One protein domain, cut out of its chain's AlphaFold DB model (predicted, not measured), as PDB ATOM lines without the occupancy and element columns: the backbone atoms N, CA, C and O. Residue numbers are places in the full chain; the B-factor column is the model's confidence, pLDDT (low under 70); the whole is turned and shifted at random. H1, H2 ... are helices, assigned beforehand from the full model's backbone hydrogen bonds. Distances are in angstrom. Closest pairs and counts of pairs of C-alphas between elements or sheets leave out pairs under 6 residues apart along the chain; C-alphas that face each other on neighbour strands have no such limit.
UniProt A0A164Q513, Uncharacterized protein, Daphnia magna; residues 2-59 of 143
ATOM      1  N   PHE A   2     263.967 350.680 296.332       50.47
ATOM      2  CA  PHE A   2     264.087 351.345 297.635       50.47
ATOM      3  C   PHE A   2     263.209 352.590 297.626       50.47
ATOM      4  O   PHE A   2     263.177 353.301 296.621       50.47
ATOM      5  N   THR A   3     262.472 352.827 298.704       49.28
ATOM      6  CA  THR A   3     261.692 354.057 298.851       49.28
ATOM      7  C   THR A   3     262.544 355.118 299.538       49.28
ATOM      8  O   THR A   3     263.308 354.817 300.453       49.28
ATOM      9  N   LEU A   4     262.413 356.378 299.113       49.53
ATOM     10  CA  LEU A   4     263.130 357.517 299.701       49.53
ATOM     11  C   LEU A   4     262.935 357.598 301.234       49.53
ATOM     12  O   LEU A   4     263.817 358.047 301.955       49.53
ATOM     13  N   SER A   5     261.801 357.104 301.749       46.03
ATOM     14  CA  SER A   5     261.509 357.047 303.186       46.03
ATOM     15  C   SER A   5     262.359 356.035 303.962       46.03
ATOM     16  O   SER A   5     262.653 356.279 305.126       46.03
ATOM     17  N   GLU A   6     262.777 354.926 303.345       52.19
ATOM     18  CA  GLU A   6     263.666 353.934 303.981       52.19
ATOM     19  C   GLU A   6     265.111 354.446 304.070       52.19
ATOM     20  O   GLU A   6     265.837 354.089 304.993       52.19
ATOM     21  N   VAL A   7     265.510 355.312 303.134       51.97
ATOM     22  CA  VAL A   7     266.824 355.978 303.102       51.97
ATOM     23  C   VAL A   7     266.924 357.082 304.159       51.97
ATOM     24  O   VAL A   7     267.968 357.261 304.781       51.97
ATOM     25  N   LEU A   8     265.827 357.804 304.405       50.19
ATOM     26  CA  LEU A   8     265.788 358.914 305.360       50.19
ATOM     27  C   LEU A   8     265.747 358.472 306.831       50.19
ATOM     28  O   LEU A   8     266.149 359.248 307.695       50.19
ATOM     29  N   PHE A   9     265.282 357.253 307.135       51.19
ATOM     30  CA  PHE A   9     265.174 356.778 308.523       51.19
ATOM     31  C   PHE A   9     266.542 356.467 309.158       51.19
ATOM     32  O   PHE A   9     266.635 356.402 310.379       51.19
ATOM     33  N   ASP A  10     267.600 356.325 308.349       62.00
ATOM     34  CA  ASP A  10     268.944 355.997 308.835       62.00
ATOM     35  C   ASP A  10     270.058 356.620 307.980       62.00
ATOM     36  O   ASP A  10     270.959 355.972 307.438       62.00
ATOM     37  N   TRP A  11     269.959 357.942 307.847       65.12
ATOM     38  CA  TRP A  11     270.813 358.781 307.006       65.12
ATOM     39  C   TRP A  11     272.320 358.519 307.175       65.12
ATOM     40  O   TRP A  11     273.062 358.518 306.198       65.12
ATOM     41  N   ARG A  12     272.772 358.204 308.396       66.38
ATOM     42  CA  ARG A  12     274.190 357.937 308.700       66.38
ATOM     43  C   ARG A  12     274.728 356.688 308.002       66.38
ATOM     44  O   ARG A  12     275.842 356.698 307.487       66.38
ATOM     45  N   TYR A  13     273.946 355.612 307.953       74.25
ATOM     46  CA  TYR A  13     274.364 354.374 307.286       74.25
ATOM     47  C   TYR A  13     274.350 354.529 305.772       74.25
ATOM     48  O   TYR A  13     275.206 353.997 305.066       74.25
ATOM     49  N   PHE A  14     273.392 355.303 305.273       74.75
ATOM     50  CA  PHE A  14     273.339 355.648 303.868       74.75
ATOM     51  C   PHE A  14     274.571 356.453 303.438       74.75
ATOM     52  O   PHE A  14     275.204 356.097 302.446       74.75
ATOM     53  N   GLU A  15     274.980 357.454 304.219       73.00
ATOM     54  CA  GLU A  15     276.206 358.222 303.969       73.00
ATOM     55  C   GLU A  15     277.459 357.332 303.959       73.00
ATOM     56  O   GLU A  15     278.253 357.397 303.019       73.00
ATOM     57  N   VAL A  16     277.611 356.427 304.934       77.00
ATOM     58  CA  VAL A  16     278.729 355.462 304.980       77.00
ATOM     59  C   VAL A  16     278.761 354.578 303.728       77.00
ATOM     60  O   VAL A  16     279.821 354.376 303.129       77.00
ATOM     61  N   ALA A  17     277.607 354.060 303.307       81.00
ATOM     62  CA  ALA A  17     277.498 353.214 302.124       81.00
ATOM     63  C   ALA A  17     277.836 353.976 300.838       81.00
ATOM     64  O   ALA A  17     278.536 353.451 299.975       81.00
ATOM     65  N   VAL A  18     277.374 355.224 300.732       79.25
ATOM     66  CA  VAL A  18     277.660 356.141 299.624       79.25
ATOM     67  C   VAL A  18     279.158 356.426 299.520       79.25
ATOM     68  O   VAL A  18     279.712 356.305 298.425       79.25
ATOM     69  N   VAL A  19     279.829 356.724 300.638       78.00
ATOM     70  CA  VAL A  19     281.284 356.959 300.677       78.00
ATOM     71  C   VAL A  19     282.048 355.713 300.236       78.00
ATOM     72  O   VAL A  19     282.797 355.775 299.262       78.00
ATOM     73  N   ARG A  20     281.803 354.556 300.864       82.75
ATOM     74  CA  ARG A  20     282.488 353.295 300.512       82.75
ATOM     75  C   ARG A  20     282.251 352.896 299.063       82.75
ATOM     76  O   ARG A  20     283.149 352.418 298.375       82.75
ATOM     77  N   PHE A  21     281.029 353.093 298.581       85.75
ATOM     78  CA  PHE A  21     280.700 352.803 297.200       85.75
ATOM     79  C   PHE A  21     281.492 353.701 296.251       85.75
ATOM     80  O   PHE A  21     282.062 353.204 295.279       85.75
ATOM     81  N   ALA A  22     281.560 355.005 296.530       79.94
ATOM     82  CA  ALA A  22     282.331 355.938 295.724       79.94
ATOM     83  C   ALA A  22     283.828 355.604 295.744       79.94
ATOM     84  O   ALA A  22     284.461 355.612 294.692       79.94
ATOM     85  N   GLU A  23     284.378 355.221 296.896       82.56
ATOM     86  CA  GLU A  23     285.766 354.767 297.011       82.56
ATOM     87  C   GLU A  23     286.053 353.513 296.187       82.56
ATOM     88  O   GLU A  23     287.155 353.380 295.678       82.56
ATOM     89  N   ILE A  24     285.091 352.606 296.006       84.94
ATOM     90  CA  ILE A  24     285.279 351.393 295.194       84.94
ATOM     91  C   ILE A  24     285.077 351.693 293.704       84.94
ATOM     92  O   ILE A  24     285.890 351.323 292.849       84.94
ATOM     93  N   VAL A  25     283.971 352.354 293.366       83.25
ATOM     94  CA  VAL A  25     283.512 352.510 291.980       83.25
ATOM     95  C   VAL A  25     284.185 353.682 291.278       83.25
ATOM     96  O   VAL A  25     284.392 353.617 290.068       83.25
ATOM     97  N   PHE A  26     284.591 354.704 292.028       82.19
ATOM     98  CA  PHE A  26     285.205 355.935 291.533       82.19
ATOM     99  C   PHE A  26     286.639 356.124 292.069       82.19
ATOM    100  O   PHE A  26     287.108 357.250 292.211       82.19
ATOM    101  N   HIS A  27     287.368 355.039 292.348       79.75
ATOM    102  CA  HIS A  27     288.721 355.081 292.931       79.75
ATOM    103  C   HIS A  27     289.786 355.767 292.057       79.75
ATOM    104  O   HIS A  27     290.865 356.102 292.540       79.75
ATOM    105  N   ASN A  28     289.535 355.942 290.757       77.62
ATOM    106  CA  ASN A  28     290.471 356.593 289.844       77.62
ATOM    107  C   ASN A  28     289.767 357.411 288.753       77.62
ATOM    108  O   ASN A  28     288.579 357.226 288.474       77.62
ATOM    109  N   THR A  29     290.528 358.267 288.071       71.06
ATOM    110  CA  THR A  29     290.009 359.177 287.041       71.06
ATOM    111  C   THR A  29     289.306 358.465 285.889       71.06
ATOM    112  O   THR A  29     288.322 358.987 285.389       71.06
ATOM    113  N   VAL A  30     289.742 357.271 285.478       74.31
ATOM    114  CA  VAL A  30     289.076 356.490 284.420       74.31
ATOM    115  C   VAL A  30     287.719 355.977 284.904       74.31
ATOM    116  O   VAL A  30     286.719 356.073 284.195       74.31
ATOM    117  N   SER A  31     287.677 355.465 286.133       75.19
ATOM    118  CA  SER A  31     286.480 354.891 286.750       75.19
ATOM    119  C   SER A  31     285.385 355.926 287.017       75.19
ATOM    120  O   SER A  31     284.209 355.576 286.976       75.19
ATOM    121  N   TRP A  32     285.740 357.210 287.155       73.25
ATOM    122  CA  TRP A  32     284.768 358.306 287.241       73.25
ATOM    123  C   TRP A  32     283.825 358.301 286.039       73.25
ATOM    124  O   TRP A  32     282.624 358.484 286.192       73.25
ATOM    125  N   TYR A  33     284.333 357.985 284.850       72.12
ATOM    126  CA  TYR A  33     283.554 357.982 283.612       72.12
ATOM    127  C   TYR A  33     282.825 356.658 283.337       72.12
ATOM    128  O   TYR A  33     282.138 356.535 282.323       72.12
ATOM    129  N   ARG A  34     282.923 355.646 284.208       77.62
ATOM    130  CA  ARG A  34     282.285 354.333 284.007       77.62
ATOM    131  C   ARG A  34     280.788 354.367 284.329       77.62
ATOM    132  O   ARG A  34     280.412 354.855 285.392       77.62
ATOM    133  N   ARG A  35     279.943 353.786 283.457       81.19
ATOM    134  CA  ARG A  35     278.487 353.691 283.686       81.19
ATOM    135  C   ARG A  35     278.158 352.781 284.872       81.19
ATOM    136  O   ARG A  35     278.691 351.668 284.961       81.19
ATOM    137  N   LEU A  36     277.242 353.240 285.718       83.94
ATOM    138  CA  LEU A  36     276.600 352.465 286.768       83.94
ATOM    139  C   LEU A  36     275.634 351.464 286.137       83.94
ATOM    140  O   LEU A  36     274.948 351.742 285.152       83.94
ATOM    141  N   ASN A  37     275.616 350.255 286.682       83.88
ATOM    142  CA  ASN A  37     274.809 349.157 286.167       83.88
ATOM    143  C   ASN A  37     274.209 348.301 287.294       83.88
ATOM    144  O   ASN A  37     274.386 348.554 288.483       83.88
ATOM    145  N   LEU A  38     273.488 347.239 286.929       82.50
ATOM    146  CA  LEU A  38     272.815 346.371 287.900       82.50
ATOM    147  C   LEU A  38     273.763 345.702 288.911       82.50
ATOM    148  O   LEU A  38     273.340 345.435 290.035       82.50
ATOM    149  N   ARG A  39     275.026 345.429 288.551       86.94
ATOM    150  CA  ARG A  39     276.017 344.887 289.501       86.94
ATOM    151  C   ARG A  39     276.376 345.914 290.562       86.94
ATOM    152  O   ARG A  39     276.457 345.566 291.735       86.94
ATOM    153  N   ASP A  40     276.501 347.168 290.154       87.19
ATOM    154  CA  ASP A  40     276.763 348.281 291.061       87.19
ATOM    155  C   ASP A  40     275.609 348.455 292.061       87.19
ATOM    156  O   ASP A  40     275.829 348.736 293.234       87.19
ATOM    157  N   ARG A  41     274.369 348.145 291.656       83.31
ATOM    158  CA  ARG A  41     273.203 348.247 292.550       83.31
ATOM    159  C   ARG A  41     273.268 347.219 293.670       83.31
ATOM    160  O   ARG A  41     272.915 347.506 294.813       83.31
ATOM    161  N   ARG A  42     273.720 346.011 293.327       86.94
ATOM    162  CA  ARG A  42     273.931 344.928 294.292       86.94
ATOM    163  C   ARG A  42     275.060 345.282 295.251       86.94
ATOM    164  O   ARG A  42     274.860 345.156 296.449       86.94
ATOM    165  N   LEU A  43     276.177 345.796 294.732       89.44
ATOM    166  CA  LEU A  43     277.293 346.271 295.550       89.44
ATOM    167  C   LEU A  43     276.841 347.346 296.548       89.44
ATOM    168  O   LEU A  43     277.092 347.202 297.738       89.44
ATOM    169  N   PHE A  44     276.126 348.374 296.085       86.00
ATOM    170  CA  PHE A  44     275.607 349.423 296.966       86.00
ATOM    171  C   PHE A  44     274.684 348.856 298.052       86.00
ATOM    172  O   PHE A  44     274.802 349.218 299.215       86.00
ATOM    173  N   THR A  45     273.802 347.919 297.693       82.94
ATOM    174  CA  THR A  45     272.903 347.268 298.659       82.94
ATOM    175  C   THR A  45     273.678 346.489 299.724       82.94
ATOM    176  O   THR A  45     273.316 346.530 300.897       82.94
ATOM    177  N   THR A  46     274.750 345.791 299.338       87.38
ATOM    178  CA  THR A  46     275.639 345.100 300.281       87.38
ATOM    179  C   THR A  46     276.295 346.091 301.238       87.38
ATOM    180  O   THR A  46     276.181 345.921 302.448       87.38
ATOM    181  N   LEU A  47     276.886 347.164 300.709       87.00
ATOM    182  CA  LEU A  47     277.538 348.198 301.515       87.00
ATOM    183  C   LEU A  47     276.560 348.912 302.453       87.00
ATOM    184  O   LEU A  47     276.924 349.225 303.578       87.00
ATOM    185  N   LEU A  48     275.314 349.132 302.024       81.44
ATOM    186  CA  LEU A  48     274.268 349.716 302.865       81.44
ATOM    187  C   LEU A  48     273.893 348.815 304.040       81.44
ATOM    188  O   LEU A  48     273.635 349.309 305.135       81.44
ATOM    189  N   ASN A  49     273.871 347.500 303.831       81.25
ATOM    190  CA  ASN A  49     273.631 346.562 304.919       81.25
ATOM    191  C   ASN A  49     274.825 346.489 305.882       81.25
ATOM    192  O   ASN A  49     274.599 346.435 307.083       81.25
ATOM    193  N   GLU A  50     276.063 346.549 305.381       83.88
ATOM    194  CA  GLU A  50     277.280 346.602 306.213       83.88
ATOM    195  C   GLU A  50     277.413 347.918 306.992       83.88
ATOM    196  O   GLU A  50     277.900 347.946 308.121       83.88
ATOM    197  N   ALA A  51     276.986 349.028 306.392       77.44
ATOM    198  CA  ALA A  51     277.074 350.350 306.994       77.44
ATOM    199  C   ALA A  51     276.261 350.464 308.286       77.44
ATOM    200  O   ALA A  51     276.653 351.223 309.165       77.44
ATOM    201  N   LYS A  52     275.192 349.671 308.438       71.50
ATOM    202  CA  LYS A  52     274.390 349.600 309.671       71.50
ATOM    203  C   LYS A  52     275.215 349.250 310.918       71.50
ATOM    204  O   LYS A  52     274.779 349.550 312.025       71.50
ATOM    205  N   ASP A  53     276.427 348.722 310.737       65.69
ATOM    206  CA  ASP A  53     277.343 348.343 311.814       65.69
ATOM    207  C   ASP A  53     278.495 349.347 312.055       65.69
ATOM    208  O   ASP A  53     279.345 349.106 312.911       65.69
ATOM    209  N   THR A  54     278.583 350.476 311.329       58.09
ATOM    210  CA  THR A  54     279.714 351.429 311.458       58.09
ATOM    211  C   THR A  54     279.343 352.905 311.244       58.09
ATOM    212  O   THR A  54     278.406 353.233 310.528       58.09
ATOM    213  N   CYS A  55     280.112 353.818 311.854       46.34
ATOM    214  CA  CYS A  55     279.960 355.275 311.723       46.34
ATOM    215  C   CYS A  55     281.225 355.895 311.100       46.34
ATOM    216  O   CYS A  55     282.332 355.529 311.497       46.34
ATOM    217  N   LEU A  56     281.072 356.831 310.156       52.59
ATOM    218  CA  LEU A  56     282.157 357.635 309.571       52.59
ATOM    219  C   LEU A  56     281.762 359.117 309.538       52.59
ATOM    220  O   LEU A  56     280.582 359.431 309.399       52.59
ATOM    221  N   ASP A  57     282.759 359.998 309.620       44.72
ATOM    222  CA  ASP A  57     282.592 361.444 309.453       44.72
ATOM    223  C   ASP A  57     282.698 361.836 307.971       44.72
ATOM    224  O   ASP A  57     283.624 361.423 307.267       44.72
ATOM    225  N   PHE A  58     281.750 362.651 307.501       49.22
ATOM    226  CA  PHE A  58     281.677 363.152 306.127       49.22
ATOM    227  C   PHE A  58     281.906 364.666 306.071       49.22
ATOM    228  O   PHE A  58     281.411 365.417 306.913       49.22
ATOM    229  N   THR A  59     282.591 365.119 305.019       43.62
ATOM    230  CA  THR A  59     282.767 366.544 304.715       43.62
ATOM    231  C   THR A  59     282.096 366.864 303.374       43.62
ATOM    232  O   THR A  59     282.531 366.331 302.348       43.62
TER     233      THR A  59
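This is residues 2 to 59 of the 143 residues of an uncharacterized protein of Daphnia magna (UniProt A0A164Q513). Two long helices, H2 and H4, make the core as a lopsided V: they come closest between Ala 17 and Leu 48, in the half of H4 toward its last residues, and spread apart toward the other end, where a loop with the short helix H3 joins them. The short helix H1 sits near the beginning of H2, at the opposite end from H3, and a tail, residues 52 to 59, leads from the end of H4 past H2 to the side of H2 away from H4. The printed part has 58 residues with four named helices, in the order H1, H2, H3, H4, and no named strand; the class is all helix. It is only just compact, close to loose, with a radius of gyration of the C-alphas of 11.9 A, and its C-alphas span 33 by 25 by 16 A.

H2, the longest helix, is residues 11 to 25 and measures 20.6 A from first to last C-alpha, beginning at C-alpha 11 at (270.813, 358.781, 307.006). H4, residues 38 to 51, measures 20.0 A and ends at C-alpha 51 at (277.074, 350.350, 306.994). H1 is residues 4 to 8, 6.4 A long, and begins at C-alpha 4 at (263.130, 357.517, 299.701). H3 is residues 29 to 32, 5.3 A long.

H2 and H4 touch, with 17 pairs of C-alphas within 8 A; the closest are those of Ala 17 and Leu 48, 4.8 A apart. Their lines stand at a steep tilt of 47 degrees, and they run opposite ways. H1 is close to H2 but not clearly touching, the closest C-alphas being those of Val 7 and Phe 14, 6.6 A apart. H3 is also close to H2 but not clearly touching; the closest C-alphas are those of Val 25 and Ser 31, 6.5 A apart. H1 is apart from H3 and from H4, and H3 and H4 are apart though they follow each other in the chain. In H1, H2 and H4 every O i to N i+4 pair is within hydrogen-bond range, while H3, with 4 residues, is too short for such a pair.

The two C-alphas farthest apart are those of Phe 9 and Val 30, 33.9 A. The C-alphas of Phe 2 and Thr 59, the first and last printed, are 25.1 A apart. The printed part has no cut. The links from H1 to H2, from H2 to H3 and from H3 to H4 are tight, with 2, 3 and 5 residues between the helices. The mean pLDDT of the printed part is 72.0, and 18 residues are under 70, namely residues 2 to 12 and 53 to 59; H1 has a mean of 50 and H4 of 85.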